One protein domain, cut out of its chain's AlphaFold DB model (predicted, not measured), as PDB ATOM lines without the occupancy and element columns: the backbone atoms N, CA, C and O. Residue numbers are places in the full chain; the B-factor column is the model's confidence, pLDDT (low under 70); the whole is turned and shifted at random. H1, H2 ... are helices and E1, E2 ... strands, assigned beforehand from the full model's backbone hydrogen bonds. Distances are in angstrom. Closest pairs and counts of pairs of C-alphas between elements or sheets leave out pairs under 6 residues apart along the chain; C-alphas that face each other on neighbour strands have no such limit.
ATOM      1  N   SER A 305      52.002  32.565 -25.002       65.75
ATOM      2  CA  SER A 305      52.993  31.496 -24.861       65.75
ATOM      3  C   SER A 305      54.316  32.023 -24.291       65.75
ATOM      4  O   SER A 305      54.927  31.341 -23.469       65.75
ATOM      5  N   LEU A 306      54.739  33.242 -24.653       68.19
ATOM      6  CA  LEU A 306      55.931  33.880 -24.073       68.19
ATOM      7  C   LEU A 306      55.770  34.123 -22.568       68.19
ATOM      8  O   LEU A 306      56.608  33.686 -21.780       68.19
ATOM      9  N   LEU A 307      54.671  34.753 -22.152       68.69
ATOM     10  CA  LEU A 307      54.424  35.070 -20.742       68.69
ATOM     11  C   LEU A 307      54.176  33.811 -19.896       68.69
ATOM     12  O   LEU A 307      54.596  33.749 -18.743       68.69
ATOM     13  N   LEU A 308      53.539  32.779 -20.461       60.78
ATOM     14  CA  LEU A 308      53.352  31.491 -19.782       60.78
ATOM     15  C   LEU A 308      54.677  30.757 -19.545       60.78
ATOM     16  O   LEU A 308      54.837  30.116 -18.507       60.78
ATOM     17  N   ARG A 309      55.620  30.838 -20.492       60.44
ATOM     18  CA  ARG A 309      56.918  30.151 -20.399       60.44
ATOM     19  C   ARG A 309      57.927  30.909 -19.539       60.44
ATOM     20  O   ARG A 309      58.653  30.277 -18.777       60.44
ATOM     21  N   HIS A 310      57.960  32.233 -19.648       62.50
ATOM     22  CA  HIS A 310      59.032  33.058 -19.082       62.50
ATOM     23  C   HIS A 310      58.568  33.997 -17.961       62.50
ATOM     24  O   HIS A 310      59.390  34.653 -17.330       62.50
ATOM     25  N   GLY A 311      57.269  34.043 -17.663       62.47
ATOM     26  CA  GLY A 311      56.707  34.897 -16.621       62.47
ATOM     27  C   GLY A 311      56.360  36.307 -17.101       62.47
ATOM     28  O   GLY A 311      56.503  36.654 -18.272       62.47
ATOM     29  N   CYS A 312      55.849  37.107 -16.168       75.81
ATOM     30  CA  CYS A 312      55.360  38.459 -16.425       75.81
ATOM     31  C   CYS A 312      56.465  39.509 -16.360       75.81
ATOM     32  O   CYS A 312      57.532  39.288 -15.793       75.81
ATOM     33  N   LEU A 313      56.170  40.672 -16.927       81.75
ATOM     34  CA  LEU A 313      57.059  41.818 -16.965       81.75
ATOM     35  C   LEU A 313      56.927  42.656 -15.695       81.75
ATOM     36  O   LEU A 313      55.853  42.777 -15.104       81.75
ATOM     37  N   ALA A 314      58.025  43.301 -15.312       80.25
ATOM     38  CA  ALA A 314      58.001  44.313 -14.269       80.25
ATOM     39  C   ALA A 314      57.370  45.611 -14.795       80.25
ATOM     40  O   ALA A 314      57.645  46.032 -15.916       80.25
ATOM     41  N   LEU A 315      56.609  46.311 -13.949       82.56
ATOM     42  CA  LEU A 315      56.034  47.622 -14.286       82.56
ATOM     43  C   LEU A 315      57.098  48.654 -14.701       82.56
ATOM     44  O   LEU A 315      56.843  49.536 -15.518       82.56
ATOM     45  N   THR A 316      58.299  48.542 -14.133       82.06
ATOM     46  CA  THR A 316      59.442  49.415 -14.427       82.06
ATOM     47  C   THR A 316      60.191  49.033 -15.703       82.06
ATOM     48  O   THR A 316      61.065  49.789 -16.119       82.06
ATOM     49  N   SER A 317      59.888  47.880 -16.309       85.69
ATOM     50  CA  SER A 317      60.574  47.400 -17.511       85.69
ATOM     51  C   SER A 317      60.280  48.295 -18.712       85.69
ATOM     52  O   SER A 317      59.140  48.708 -18.943       85.69
ATOM     53  N   HIS A 318      61.312  48.560 -19.512       88.81
ATOM     54  CA  HIS A 318      61.173  49.278 -20.775       88.81
ATOM     55  C   HIS A 318      60.360  48.447 -21.772       88.81
ATOM     56  O   HIS A 318      59.513  48.995 -22.478       88.81
ATOM     57  N   LEU A 319      60.526  47.121 -21.747       86.19
ATOM     58  CA  LEU A 319      59.754  46.187 -22.561       86.19
ATOM     59  C   LEU A 319      58.254  46.222 -22.246       86.19
ATOM     60  O   LEU A 319      57.439  46.205 -23.166       86.19
ATOM     61  N   PHE A 320      57.869  46.340 -20.969       88.44
ATOM     62  CA  PHE A 320      56.458  46.505 -20.598       88.44
ATOM     63  C   PHE A 320      55.857  47.771 -21.222       88.44
ATOM     64  O   PHE A 320      54.795  47.713 -21.848       88.44
ATOM     65  N   LYS A 321      56.554  48.908 -21.091       90.50
ATOM     66  CA  LYS A 321      56.101  50.190 -21.646       90.50
ATOM     67  C   LYS A 321      55.974  50.124 -23.166       90.50
ATOM     68  O   LYS A 321      54.953  50.542 -23.704       90.50
ATOM     69  N   TYR A 322      56.981  49.560 -23.833       90.62
ATOM     70  CA  TYR A 322      57.019  49.390 -25.284       90.62
ATOM     71  C   TYR A 322      55.882  48.501 -25.798       90.62
ATOM     72  O   TYR A 322      55.163  48.888 -26.720       90.62
ATOM     73  N   LEU A 323      55.674  47.327 -25.189       89.56
ATOM     74  CA  LEU A 323      54.609  46.408 -25.598       89.56
ATOM     75  C   LEU A 323      53.223  46.996 -25.322       89.56
ATOM     76  O   LEU A 323      52.340  46.888 -26.171       89.56
ATOM     77  N   GLY A 324      53.040  47.672 -24.183       89.38
ATOM     78  CA  GLY A 324      51.807  48.396 -23.876       89.38
ATOM     79  C   GLY A 324      51.509  49.491 -24.903       89.38
ATOM     80  O   GLY A 324      50.393  49.565 -25.416       89.38
ATOM     81  N   HIS A 325      52.515  50.286 -25.275       91.44
ATOM     82  CA  HIS A 325      52.381  51.320 -26.300       91.44
ATOM     83  C   HIS A 325      52.071  50.742 -27.685       91.44
ATOM     84  O   HIS A 325      51.163  51.203 -28.375       91.44
ATOM     85  N   THR A 326      52.808  49.710 -28.092       91.00
ATOM     86  CA  THR A 326      52.647  49.073 -29.403       91.00
ATOM     87  C   THR A 326      51.274  48.420 -29.529       91.00
ATOM     88  O   THR A 326      50.633  48.546 -30.572       91.00
ATOM     89  N   LEU A 327      50.780  47.799 -28.454       91.38
ATOM     90  CA  LEU A 327      49.431  47.248 -28.396       91.38
ATOM     91  C   LEU A 327      48.355  48.340 -28.468       91.38
ATOM     92  O   LEU A 327      47.386  48.173 -29.202       91.38
ATOM     93  N   LEU A 328      48.526  49.469 -27.767       90.62
ATOM     94  CA  LEU A 328      47.615  50.617 -27.893       90.62
ATOM     95  C   LEU A 328      47.556  51.125 -29.331       90.62
ATOM     96  O   LEU A 328      46.469  51.347 -29.860       90.62
ATOM     97  N   TYR A 329      48.715  51.272 -29.971       90.62
ATOM     98  CA  TYR A 329      48.787  51.731 -31.352       90.62
ATOM     99  C   TYR A 329      48.131  50.725 -32.309       90.62
ATOM    100  O   TYR A 329      47.436  51.126 -33.236       90.62
ATOM    101  N   ALA A 330      48.274  49.424 -32.043       89.69
ATOM    102  CA  ALA A 330      47.585  48.377 -32.786       89.69
ATOM    103  C   ALA A 330      46.058  48.427 -32.597       89.69
ATOM    104  O   ALA A 330      45.318  48.227 -33.558       89.69
ATOM    105  N   CYS A 331      45.567  48.712 -31.386       88.69
ATOM    106  CA  CYS A 331      44.136  48.890 -31.125       88.69
ATOM    107  C   CYS A 331      43.572  50.121 -31.848       88.69
ATOM    108  O   CYS A 331      42.492  50.035 -32.424       88.69
ATOM    109  N   VAL A 332      44.296  51.246 -31.853       86.50
ATOM    110  CA  VAL A 332      43.898  52.449 -32.608       86.50
ATOM    111  C   VAL A 332      43.843  52.156 -34.106       86.50
ATOM    112  O   VAL A 332      42.847  52.462 -34.753       86.50
ATOM    113  N   ASP A 333      44.856  51.474 -34.639       85.94
ATOM    114  CA  ASP A 333      44.894  51.053 -36.041       85.94
ATOM    115  C   ASP A 333      43.702  50.143 -36.411       85.94
ATOM    116  O   ASP A 333      43.099  50.319 -37.469       85.94
ATOM    117  N   LEU A 334      43.268  49.247 -35.510       85.06
ATOM    118  CA  LEU A 334      42.048  48.450 -35.703       85.06
ATOM    119  C   LEU A 334      40.772  49.295 -35.729       85.06
ATOM    120  O   LEU A 334      39.874  48.993 -36.516       85.06
ATOM    121  N   VAL A 335      40.659  50.324 -34.884       82.38
ATOM    122  CA  VAL A 335      39.508  51.242 -34.926       82.38
ATOM    123  C   VAL A 335      39.459  51.957 -36.274       82.38
ATOM    124  O   VAL A 335      38.392  52.031 -36.879       82.38
ATOM    125  N   GLU A 336      40.608  52.425 -36.762       80.50
ATOM    126  CA  GLU A 336      40.704  53.253 -37.966       80.50
ATOM    127  C   GLU A 336      40.605  52.463 -39.280       80.50
ATOM    128  O   GLU A 336      40.050  52.972 -40.255       80.50
ATOM    129  N   GLN A 337      41.149  51.243 -39.339       75.19
ATOM    130  CA  GLN A 337      41.308  50.502 -40.597       75.19
ATOM    131  C   GLN A 337      40.364  49.304 -40.750       75.19
ATOM    132  O   GLN A 337      40.092  48.890 -41.879       75.19
ATOM    133  N   CYS A 338      39.837  48.736 -39.657       75.94
ATOM    134  CA  CYS A 338      38.996  47.541 -39.743       75.94
ATOM    135  C   CYS A 338      37.564  47.882 -40.184       75.94
ATOM    136  O   CYS A 338      36.760  48.410 -39.416       75.94
ATOM    137  N   ASN A 339      37.193  47.499 -41.406       71.75
ATOM    138  CA  ASN A 339      35.841  47.713 -41.946       71.75
ATOM    139  C   ASN A 339      34.847  46.586 -41.610       71.75
ATOM    140  O   ASN A 339      33.719  46.584 -42.108       71.75
ATOM    141  N   HIS A 340      35.254  45.622 -40.781       72.06
ATOM    142  CA  HIS A 340      34.447  44.461 -40.406       72.06
ATOM    143  C   HIS A 340      33.878  44.600 -38.991       72.06
ATOM    144  O   HIS A 340      34.400  45.333 -38.149       72.06
ATOM    145  N   ARG A 341      32.810  43.851 -38.696       72.25
ATOM    146  CA  ARG A 341      32.269  43.758 -37.337       72.25
ATOM    147  C   ARG A 341      33.214  42.936 -36.453       72.25
ATOM    148  O   ARG A 341      33.265  41.714 -36.565       72.25
ATOM    149  N   LEU A 342      33.929  43.627 -35.571       76.56
ATOM    150  CA  LEU A 342      34.818  43.032 -34.577       76.56
ATOM    151  C   LEU A 342      34.029  42.640 -33.318       76.56
ATOM    152  O   LEU A 342      33.417  43.497 -32.682       76.56
ATOM    153  N   GLU A 343      34.046  41.357 -32.962       75.94
ATOM    154  CA  GLU A 343      33.481  40.832 -31.711       75.94
ATOM    155  C   GLU A 343      34.513  41.015 -30.588       75.94
ATOM    156  O   GLU A 343      35.268  40.107 -30.232       75.94
ATOM    157  N   THR A 344      34.609  42.248 -30.085       74.81
ATOM    158  CA  THR A 344      35.609  42.670 -29.088       74.81
ATOM    159  C   THR A 344      35.525  41.892 -27.773       74.81
ATOM    160  O   THR A 344      36.540  41.704 -27.112       74.81
ATOM    161  N   ASP A 345      34.354  41.360 -27.425       68.50
ATOM    162  CA  ASP A 345      34.116  40.474 -26.280       68.50
ATOM    163  C   ASP A 345      34.809  39.107 -26.407       68.50
ATOM    164  O   ASP A 345      35.112  38.462 -25.403       68.50
ATOM    165  N   ARG A 346      35.090  38.668 -27.638       70.94
ATOM    166  CA  ARG A 346      35.825  37.429 -27.931       70.94
ATOM    167  C   ARG A 346      37.318  37.654 -28.134       70.94
ATOM    168  O   ARG A 346      38.067  36.685 -28.286       70.94
ATOM    169  N   MET A 347      37.772  38.908 -28.143       73.81
ATOM    170  CA  MET A 347      39.195  39.200 -28.227       73.81
ATOM    171  C   MET A 347      39.899  38.797 -26.935       73.81
ATOM    172  O   MET A 347      39.482  39.087 -25.818       73.81
ATOM    173  N   THR A 348      41.022  38.121 -27.112       72.56
ATOM    174  CA  THR A 348      41.901  37.651 -26.038       72.56
ATOM    175  C   THR A 348      43.351  37.847 -26.460       72.56
ATOM    176  O   THR A 348      43.642  37.913 -27.652       72.56
ATOM    177  N   TRP A 349      44.275  37.929 -25.510       71.56
ATOM    178  CA  TRP A 349      45.718  38.046 -25.762       71.56
ATOM    179  C   TRP A 349      46.336  36.980 -26.683       71.56
ATOM    180  O   TRP A 349      47.409  37.209 -27.228       71.56
ATOM    181  N   HIS A 350      45.665  35.846 -26.927       70.56
ATOM    182  CA  HIS A 350      46.093  34.858 -27.925       70.56
ATOM    183  C   HIS A 350      46.089  35.428 -29.348       70.56
ATOM    184  O   HIS A 350      46.808  34.939 -30.212       70.56
ATOM    185  N   HIS A 351      45.313  36.490 -29.574       76.88
ATOM    186  CA  HIS A 351      45.275  37.213 -30.838       76.88
ATOM    187  C   HIS A 351      46.464  38.159 -31.029       76.88
ATOM    188  O   HIS A 351      46.588  38.748 -32.099       76.88
ATOM    189  N   VAL A 352      47.315  38.315 -30.012       82.44
ATOM    190  CA  VAL A 352      48.518  39.141 -30.065       82.44
ATOM    191  C   VAL A 352      49.722  38.239 -30.285       82.44
ATOM    192  O   VAL A 352      50.032  37.352 -29.482       82.44
ATOM    193  N   LEU A 353      50.411  38.491 -31.386       80.38
ATOM    194  CA  LEU A 353      51.617  37.795 -31.788       80.38
ATOM    195  C   LEU A 353      52.785  38.765 -31.756       80.38
ATOM    196  O   LEU A 353      52.620  39.953 -32.022       80.38
ATOM    197  N   LEU A 354      53.965  38.240 -31.468       80.06
ATOM    198  CA  LEU A 354      55.199  38.998 -31.421       80.06
ATOM    199  C   LEU A 354      56.234  38.316 -32.307       80.06
ATOM    200  O   LEU A 354      56.495  37.121 -32.148       80.06
ATOM    201  N   ALA A 355      56.826  39.065 -33.226       79.06
ATOM    202  CA  ALA A 355      58.016  38.624 -33.930       79.06
ATOM    203  C   ALA A 355      59.233  38.791 -33.001       79.06
ATOM    204  O   ALA A 355      59.508  39.901 -32.553       79.06
ATOM    205  N   PRO A 356      59.948  37.711 -32.645       68.06
ATOM    206  CA  PRO A 356      61.018  37.763 -31.652       68.06
ATOM    207  C   PRO A 356      62.287  38.452 -32.168       68.06
ATOM    208  O   PRO A 356      63.163  38.774 -31.370       68.06
ATOM    209  N   ASP A 357      62.416  38.644 -33.482       68.81
ATOM    210  CA  ASP A 357      63.609  39.231 -34.099       68.81
ATOM    211  C   ASP A 357      63.607  40.762 -34.033       68.81
ATOM    212  O   ASP A 357      64.658  41.367 -33.833       68.81
ATOM    213  N   ASP A 358      62.434  41.382 -34.176       72.19
ATOM    214  CA  ASP A 358      62.254  42.836 -34.271       72.19
ATOM    215  C   ASP A 358      61.190  43.391 -33.305       72.19
ATOM    216  O   ASP A 358      60.873  44.579 -33.346       72.19
ATOM    217  N   LEU A 359      60.627  42.536 -32.443       74.06
ATOM    218  CA  LEU A 359      59.552  42.845 -31.493       74.06
ATOM    219  C   LEU A 359      58.302  43.449 -32.133       74.06
ATOM    220  O   LEU A 359      57.485  44.082 -31.456       74.06
ATOM    221  N   ARG A 360      58.103  43.219 -33.433       82.19
ATOM    222  CA  ARG A 360      56.918  43.702 -34.124       82.19
ATOM    223  C   ARG A 360      55.693  42.902 -33.697       82.19
ATOM    224  O   ARG A 360      55.683  41.670 -33.708       82.19
ATOM    225  N   LEU A 361      54.641  43.628 -33.333       87.81
ATOM    226  CA  LEU A 361      53.351  43.050 -32.980       87.81
ATOM    227  C   LEU A 361      52.564  42.717 -34.250       87.81
ATOM    228  O   LEU A 361      52.504  43.523 -35.180       87.81
ATOM    229  N   TYR A 362      51.928  41.552 -34.260       84.00
ATOM    230  CA  TYR A 362      50.984  41.151 -35.294       84.00
ATOM    231  C   TYR A 362      49.661  40.696 -34.684       84.00
ATOM    232  O   TYR A 362      49.623  40.093 -33.609       84.00
ATOM    233  N   TRP A 363      48.571  40.953 -35.397       83.44
ATOM    234  CA  TRP A 363      47.275  40.362 -35.112       83.44
ATOM    235  C   TRP A 363      47.210  38.950 -35.690       83.44
ATOM    236  O   TRP A 363      47.542  38.725 -36.855       83.44
ATOM    237  N   ALA A 364      46.760  38.000 -34.872       75.62
ATOM    238  CA  ALA A 364      46.384  36.670 -35.335       75.62
ATOM    239  C   ALA A 364      44.989  36.695 -35.999       75.62
ATOM    240  O   ALA A 364      44.503  37.727 -36.466       75.62
ATOM    241  N   THR A 365      44.293  35.556 -36.017       74.50
ATOM    242  CA  THR A 365      42.910  35.467 -36.504       74.50
ATOM    243  C   THR A 365      41.935  36.267 -35.636       74.50
ATOM    244  O   THR A 365      41.453  35.761 -34.629       74.50
ATOM    245  N   LEU A 366      41.581  37.491 -36.029       75.31
ATOM    246  CA  LEU A 366      40.601  38.286 -35.282       75.31
ATOM    247  C   LEU A 366      39.207  37.624 -35.237       75.31
ATOM    248  O   LEU A 366      38.793  36.997 -36.220       75.31
ATOM    249  N   PRO A 367      38.450  37.796 -34.132       71.44
ATOM    250  CA  PRO A 367      37.065  37.354 -34.030       71.44
ATOM    251  C   PRO A 367      36.166  38.304 -34.830       71.44
ATOM    252  O   PRO A 367      35.583  39.263 -34.326       71.44
ATOM    253  N   LEU A 368      36.115  38.049 -36.127       68.81
ATOM    254  CA  LEU A 368      35.229  38.717 -37.066       68.81
ATOM    255  C   LEU A 368      34.011  37.807 -37.200       68.81
ATOM    256  O   LEU A 368      34.175  36.636 -37.544       68.81
ATOM    257  N   GLY A 369      32.826  38.303 -36.833       58.56
ATOM    258  CA  GLY A 369      31.605  37.491 -36.772       58.56
ATOM    259  C   GLY A 369      31.266  36.780 -38.095       58.56
ATOM    260  O   GLY A 369      31.895  37.000 -39.127       58.56
ATOM    261  N   GLN A 383      28.220  52.266 -33.662       50.84
ATOM    262  CA  GLN A 383      29.237  51.197 -33.750       50.84
ATOM    263  C   GLN A 383      30.681  51.592 -33.393       50.84
ATOM    264  O   GLN A 383      31.403  50.737 -32.882       50.84
ATOM    265  N   ASP A 384      31.106  52.836 -33.630       53.22
ATOM    266  CA  ASP A 384      32.490  53.248 -33.327       53.22
ATOM    267  C   ASP A 384      32.721  53.349 -31.809       53.22
ATOM    268  O   ASP A 384      33.712  52.821 -31.301       53.22
ATOM    269  N   ASP A 385      31.746  53.909 -31.080       54.84
ATOM    270  CA  ASP A 385      31.777  54.018 -29.615       54.84
ATOM    271  C   ASP A 385      31.795  52.627 -28.949       54.84
ATOM    272  O   ASP A 385      32.597  52.379 -28.051       54.84
ATOM    273  N   ASP A 386      30.978  51.676 -29.422       69.94
ATOM    274  CA  ASP A 386      30.947  50.303 -28.888       69.94
ATOM    275  C   ASP A 386      32.258  49.536 -29.173       69.94
ATOM    276  O   ASP A 386      32.691  48.693 -28.377       69.94
ATOM    277  N   ARG A 387      32.924  49.833 -30.300       76.50
ATOM    278  CA  ARG A 387      34.189  49.192 -30.684       76.50
ATOM    279  C   ARG A 387      35.357  49.693 -29.846       76.50
ATOM    280  O   ARG A 387      36.133  48.869 -29.361       76.50
ATOM    281  N   GLU A 388      35.483  51.008 -29.668       84.50
ATOM    282  CA  GLU A 388      36.534  51.577 -28.821       84.50
ATOM    283  C   GLU A 388      36.383  51.098 -27.372       84.50
ATOM    284  O   GLU A 388      37.362  50.648 -26.780       84.50
ATOM    285  N   VAL A 389      35.157  51.079 -26.832       84.19
ATOM    286  CA  VAL A 389      34.866  50.538 -25.490       84.19
ATOM    287  C   VAL A 389      35.334  49.083 -25.364       84.19
ATOM    288  O   VAL A 389      35.998  48.718 -24.391       84.19
ATOM    289  N   GLY A 390      35.030  48.245 -26.357       82.56
ATOM    290  CA  GLY A 390      35.468  46.852 -26.366       82.56
ATOM    291  C   GLY A 390      36.991  46.692 -26.441       82.56
ATOM    292  O   GLY A 390      37.568  45.885 -25.710       82.56
ATOM    293  N   LEU A 391      37.660  47.488 -27.278       88.00
ATOM    294  CA  LEU A 391      39.118  47.465 -27.424       88.00
ATOM    295  C   LEU A 391      39.852  48.026 -26.201       88.00
ATOM    296  O   LEU A 391      40.914  47.512 -25.852       88.00
ATOM    297  N   LEU A 392      39.289  49.022 -25.510       86.38
ATOM    298  CA  LEU A 392      39.798  49.523 -24.228       86.38
ATOM    299  C   LEU A 392      39.791  48.429 -23.167       86.38
ATOM    300  O   LEU A 392      40.768  48.238 -22.439       86.38
ATOM    301  N   ALA A 393      38.702  47.672 -23.100       83.06
ATOM    302  CA  ALA A 393      38.581  46.608 -22.127       83.06
ATOM    303  C   ALA A 393      39.484  45.404 -22.465       83.06
ATOM    304  O   ALA A 393      40.099  44.822 -21.569       83.06
ATOM    305  N   PHE A 394      39.650  45.093 -23.755       85.69
ATOM    306  CA  PHE A 394      40.659  44.148 -24.241       85.69
ATOM    307  C   PHE A 394      42.092  44.599 -23.898       85.69
ATOM    308  O   PHE A 394      42.890  43.807 -23.388       85.69
ATOM    309  N   PHE A 395      42.418  45.874 -24.120       89.50
ATOM    310  CA  PHE A 395      43.721  46.442 -23.777       89.50
ATOM    311  C   PHE A 395      44.002  46.332 -22.274       89.50
ATOM    312  O   PHE A 395      45.062  45.848 -21.877       89.50
ATOM    313  N   ALA A 396      43.031  46.691 -21.431       84.19
ATOM    314  CA  ALA A 396      43.143  46.567 -19.980       84.19
ATOM    315  C   ALA A 396      43.395  45.115 -19.533       84.19
ATOM    316  O   ALA A 396      44.184  44.873 -18.614       84.19
ATOM    317  N   ALA A 397      42.771  44.138 -20.202       78.25
ATOM    318  CA  ALA A 397      43.032  42.723 -19.960       78.25
ATOM    319  C   ALA A 397      44.475  42.330 -20.330       78.25
ATOM    320  O   ALA A 397      45.135  41.646 -19.546       78.25
ATOM    321  N   CYS A 398      44.993  42.815 -21.462       84.44
ATOM    322  CA  CYS A 398      46.367  42.547 -21.892       84.44
ATOM    323  C   CYS A 398      47.413  43.192 -20.970       84.44
ATOM    324  O   CYS A 398      48.357  42.521 -20.563       84.44
ATOM    325  N   VAL A 399      47.233  44.461 -20.574       85.94
ATOM    326  CA  VAL A 399      48.122  45.152 -19.614       85.94
ATOM    327  C   VAL A 399      48.201  44.385 -18.302       85.94
ATOM    328  O   VAL A 399      49.278  44.200 -17.739       85.94
ATOM    329  N   ARG A 400      47.055  43.894 -17.826       77.75
ATOM    330  CA  ARG A 400      47.007  43.077 -16.621       77.75
ATOM    331  C   ARG A 400      47.805  41.785 -16.773       77.75
ATOM    332  O   ARG A 400      48.534  41.439 -15.854       77.75
ATOM    333  N   GLN A 401      47.673  41.090 -17.898       77.00
ATOM    334  CA  GLN A 401      48.389  39.835 -18.160       77.00
ATOM    335  C   GLN A 401      49.893  40.031 -18.374       77.00
ATOM    336  O   GLN A 401      50.682  39.162 -18.013       77.00
ATOM    337  N   LEU A 402      50.303  41.181 -18.914       82.56
ATOM    338  CA  LEU A 402      51.714  41.545 -19.007       82.56
ATOM    339  C   LEU A 402      52.359  41.676 -17.621       82.56
ATOM    340  O   LEU A 402      53.538  41.374 -17.493       82.56
ATOM    341  N   LEU A 403      51.605  42.098 -16.601       78.25
ATOM    342  CA  LEU A 403      52.119  42.392 -15.256       78.25
ATOM    343  C   LEU A 403      51.835  41.304 -14.217       78.25
ATOM    344  O   LEU A 403      52.556  41.202 -13.230       78.25
ATOM    345  N   LEU A 404      50.779  40.512 -14.401       72.00
ATOM    346  CA  LEU A 404      50.391  39.452 -13.476       72.00
ATOM    347  C   LEU A 404      50.345  38.106 -14.185       72.00
ATOM    348  O   LEU A 404      49.741  38.014 -15.258       72.00
ATOM    349  N   PRO A 405      50.878  37.038 -13.559       59.81
ATOM    350  CA  PRO A 405      50.856  35.695 -14.119       59.81
ATOM    351  C   PRO A 405      49.448  35.129 -13.973       59.81
ATOM    352  O   PRO A 405      49.185  34.263 -13.152       59.81
ATOM    353  N   LEU A 546      41.412  55.483 -26.135       84.56
ATOM    354  CA  LEU A 546      42.663  54.853 -26.592       84.56
ATOM    355  C   LEU A 546      43.739  55.904 -26.908       84.56
ATOM    356  O   LEU A 546      44.909  55.730 -26.566       84.56
ATOM    357  N   GLN A 547      43.337  57.036 -27.497       84.56
ATOM    358  CA  GLN A 547      44.241  58.150 -27.799       84.56
ATOM    359  C   GLN A 547      44.808  58.809 -26.533       84.56
ATOM    360  O   GLN A 547      45.976  59.193 -26.508       84.56
ATOM    361  N   GLN A 548      44.010  58.922 -25.466       84.00
ATOM    362  CA  GLN A 548      44.491  59.445 -24.183       84.00
ATOM    363  C   GLN A 548      45.488  58.486 -23.521       84.00
ATOM    364  O   GLN A 548      46.479  58.939 -22.947       84.00
ATOM    365  N   LEU A 549      45.272  57.172 -23.639       84.12
ATOM    366  CA  LEU A 549      46.192  56.157 -23.117       84.12
ATOM    367  C   LEU A 549      47.534  56.130 -23.856       84.12
ATOM    368  O   LEU A 549      48.560  55.922 -23.213       84.12
ATOM    369  N   LEU A 550      47.555  56.392 -25.168       82.69
ATOM    370  CA  LEU A 550      48.799  56.493 -25.949       82.69
ATOM    371  C   LEU A 550      49.750  57.577 -25.424       82.69
ATOM    372  O   LEU A 550      50.966  57.445 -25.543       82.69
ATOM    373  N   LEU A 551      49.196  58.639 -24.836       85.25
ATOM    374  CA  LEU A 551      49.951  59.746 -24.251       85.25
ATOM    375  C   LEU A 551      50.247  59.539 -22.758       85.25
ATOM    376  O   LEU A 551      50.863  60.398 -22.126       85.25
ATOM    377  N   HIS A 552      49.799  58.428 -22.170       86.38
ATOM    378  CA  HIS A 552      49.939  58.202 -20.741       86.38
ATOM    379  C   HIS A 552      51.409  57.905 -20.368       86.38
ATOM    380  O   HIS A 552      52.054  57.073 -21.014       86.38
ATOM    381  N   PRO A 553      51.952  58.503 -19.286       85.06
ATOM    382  CA  PRO A 553      53.334  58.277 -18.835       85.06
ATOM    383  C   PRO A 553      53.691  56.807 -18.575       85.06
ATOM    384  O   PRO A 553      54.851  56.419 -18.668       85.06
ATOM    385  N   LEU A 554      52.690  55.981 -18.256       83.81
ATOM    386  CA  LEU A 554      52.879  54.546 -18.024       83.81
ATOM    387  C   LEU A 554      53.326  53.788 -19.286       83.81
ATOM    388  O   LEU A 554      54.034  52.796 -19.169       83.81
ATOM    389  N   PHE A 555      52.939  54.255 -20.474       85.19
ATOM    390  CA  PHE A 555      53.231  53.603 -21.755       85.19
ATOM    391  C   PHE A 555      54.132  54.470 -22.640       85.19
ATOM    392  O   PHE A 555      54.102  54.356 -23.860       85.19
ATOM    393  N   THR A 556      54.901  55.388 -22.051       82.50
ATOM    394  CA  THR A 556      55.810  56.285 -22.777       82.50
ATOM    395  C   THR A 556      57.159  56.384 -22.064       82.50
ATOM    396  O   THR A 556      57.311  55.961 -20.914       82.50
ATOM    397  N   GLY A 557      58.170  56.908 -22.763       81.94
ATOM    398  CA  GLY A 557      59.514  57.082 -22.205       81.94
ATOM    399  C   GLY A 557      60.234  55.754 -21.962       81.94
ATOM    400  O   GLY A 557      60.674  55.486 -20.840       81.94
ATOM    401  N   TRP A 558      60.305  54.915 -22.999       87.56
ATOM    402  CA  TRP A 558      61.218  53.772 -23.052       87.56
ATOM    403  C   TRP A 558      62.481  54.140 -23.847       87.56
ATOM    404  O   TRP A 558      62.595  55.234 -24.393       87.56
ATOM    405  N   ASP A 559      63.424  53.210 -23.871       84.81
ATOM    406  CA  ASP A 559      64.709  53.311 -24.557       84.81
ATOM    407  C   ASP A 559      64.830  52.038 -25.393       84.81
ATOM    408  O   ASP A 559      64.668  50.951 -24.837       84.81
ATOM    409  N   ASP A 560      64.994  52.167 -26.710       80.94
ATOM    410  CA  ASP A 560      64.900  51.030 -27.637       80.94
ATOM    411  C   ASP A 560      66.018  49.998 -27.403       80.94
ATOM    412  O   ASP A 560      65.779  48.795 -27.531       80.94
ATOM    413  N   GLU A 561      67.213  50.434 -26.986       78.81
ATOM    414  CA  GLU A 561      68.301  49.517 -26.627       78.81
ATOM    415  C   GLU A 561      67.938  48.743 -25.354       78.81
ATOM    416  O   GLU A 561      68.066  47.517 -25.306       78.81
ATOM    417  N   GLN A 562      67.401  49.434 -24.344       77.88
ATOM    418  CA  GLN A 562      66.960  48.798 -23.105       77.88
ATOM    419  C   GLN A 562      65.762  47.858 -23.313       77.88
ATOM    420  O   GLN A 562      65.660  46.852 -22.617       77.88
ATOM    421  N   VAL A 563      64.871  48.136 -24.270       80.44
ATOM    422  CA  VAL A 563      63.766  47.229 -24.634       80.44
ATOM    423  C   VAL A 563      64.305  45.894 -25.143       80.44
ATOM    424  O   VAL A 563      63.845  44.845 -24.691       80.44
ATOM    425  N   MET A 564      65.284  45.923 -26.051       81.44
ATOM    426  CA  MET A 564      65.895  44.700 -26.581       81.44
ATOM    427  C   MET A 564      66.670  43.943 -25.500       81.44
ATOM    428  O   MET A 564      66.573  42.721 -25.429       81.44
ATOM    429  N   LEU A 565      67.377  44.655 -24.613       77.62
ATOM    430  CA  LEU A 565      68.064  44.046 -23.469       77.62
ATOM    431  C   LEU A 565      67.088  43.393 -22.481       77.62
ATOM    432  O   LEU A 565      67.340  42.278 -22.032       77.62
ATOM    433  N   ASP A 566      65.977  44.059 -22.157       77.25
ATOM    434  CA  ASP A 566      64.918  43.510 -21.306       77.25
ATOM    435  C   ASP A 566      64.279  42.270 -21.959       77.25
ATOM    436  O   ASP A 566      63.985  41.292 -21.271       77.25
ATOM    437  N   TYR A 567      64.079  42.294 -23.282       79.94
ATOM    438  CA  TYR A 567      63.537  41.161 -24.033       79.94
ATOM    439  C   TYR A 567      64.483  39.966 -24.014       79.94
ATOM    440  O   TYR A 567      64.061  38.864 -23.666       79.94
ATOM    441  N   ASP A 568      65.755  40.188 -24.342       76.50
ATOM    442  CA  ASP A 568      66.761  39.136 -24.339       76.50
ATOM    443  C   ASP A 568      66.951  38.570 -22.929       76.50
ATOM    444  O   ASP A 568      66.988  37.361 -22.772       76.50
ATOM    445  N   ALA A 569      66.989  39.406 -21.887       71.56
ATOM    446  CA  ALA A 569      67.149  38.941 -20.508       71.56
ATOM    447  C   ALA A 569      65.960  38.112 -19.987       71.56
ATOM    448  O   ALA A 569      66.144  37.264 -19.111       71.56
ATOM    449  N   GLN A 570      64.745  38.381 -20.476       71.75
ATOM    450  CA  GLN A 570      63.527  37.710 -20.020       71.75
ATOM    451  C   GLN A 570      63.188  36.468 -20.858       71.75
ATOM    452  O   GLN A 570      62.746  35.452 -20.316       71.75
ATOM    453  N   PHE A 571      63.336  36.560 -22.181       66.50
ATOM    454  CA  PHE A 571      62.759  35.612 -23.133       66.50
ATOM    455  C   PHE A 571      63.793  34.829 -23.958       66.50
ATOM    456  O   PHE A 571      63.406  33.821 -24.557       66.50
ATOM    457  N   ARG A 572      65.071  35.236 -23.989       63.56
ATOM    458  CA  ARG A 572      66.163  34.493 -24.648       63.56
ATOM    459  C   ARG A 572      67.143  33.910 -23.632       63.56
ATOM    460  O   ARG A 572      67.729  32.855 -23.967       63.56
TER     461      ARG A 572
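AT A GLANCE: This is residues 305 to 369, 383 to 405 and 546 to 572 of the 572 residues of an uncharacterized protein of Saprolegnia diclina (strain VS20) (UniProt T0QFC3). Two long helices, H2 and H3, lie side by side and run opposite ways along the length of the domain, and H5 stands crosswise at the end where H2 begins. H2 is in the middle: the short helix H4 packs on one side of it, the small hairpin of E1 and E2 lies along the side away from H4, and little H1 sits at the far end of H5. You have 115 printed residues with five named helices and two named strands, in the order H1, H2, E1, E2, H3, H4, H5, and the one sheet has the order E1, E2, antiparallel. The class is mostly helix, with 64 of the 70 residues in named elements held by helices and 6 by strands. The whole is compact, with a radius of gyration of the C-alphas of 14.1 A and spans of 41 by 28 by 24 A.

HOW THE PARTS SIT: Start at H1, residues 305 to 310, and look for H5, residues 560 to 571: they only just touch, with 3 pairs of C-alphas within 8 A. The closest C-alphas, those of His 310 and Phe 571, are 6.1 A apart, and the lines of H1 and H5 are about perpendicular at 82 degrees. Go on to H2, residues 318 to 337, the hub, which touches three other helices. Its residues 318 to 322 alone touch H5, about perpendicular at 76 degrees, with the C-alphas of Leu 319 and Val 563 closest at 4.6 A. H2 touches H3, residues 383 to 403, at a shallow tilt of 17 degrees, opposite ways; their closest C-alphas are those of Cys 331 and Leu 391, 6.4 A apart. With its residues 325 to 332 alone H2 touches H4, residues 546 to 550, where the C-alphas of Leu 328 and Leu 550 are closest at 6.3 A. The helix packing is mostly crossed, but only just: of the 3 pairs that touch and have a tilt, H2 with H3 is the one at a shallow tilt. Now find the hairpin of E1, residues 352 to 354, and E2, residues 361 to 363, antiparallel with 142 degrees between their directions. N 353 and O 362 are within hydrogen-bond range at 2.9 A, and N 362 and O 353 at 2.8 A. The closest C-alphas of H2 and E2, those of Thr 326 and Leu 361, are 7.0 A apart. H3 and H5 are apart. In H1, H2, H3, H4 and H5 every O i to N i+4 pair is within hydrogen-bond range.

IN THESE COORDINATES: Find C-alpha 305 at (52.993, 31.496, -24.861), where H1 begins; it ends at residue 310. H2 starts at C-alpha 318, at (61.173, 49.278, -20.775), and runs 28.1 A to residue 337. E1, residues 352 to 354, and E2, residues 361 to 363, have three residues each. H3, residues 383 to 403, is 30.7 A long. After H4, residues 546 to 550, H5 runs 16.2 A from residue 560 to C-alpha 571 at (62.759, 35.612, -23.133).

THE WHOLE: The two C-alphas farthest apart, those of Gln 383 and Ala 569, are 42.0 A apart. Residues 370 to 382 are not printed, with 14.2 A from C-alpha 369 to C-alpha 383; residues 406 to 545 are not printed either, with 24.3 A from C-alpha 405 to C-alpha 546. Of the links that are printed whole, H2 to E1 is long, residues 338 to 351. The printed part ends at residue 572, the chain's last. Mean pLDDT of the printed part is 78.4, and 19 residues are under 70, among them 305 to 311 and 383 to 386.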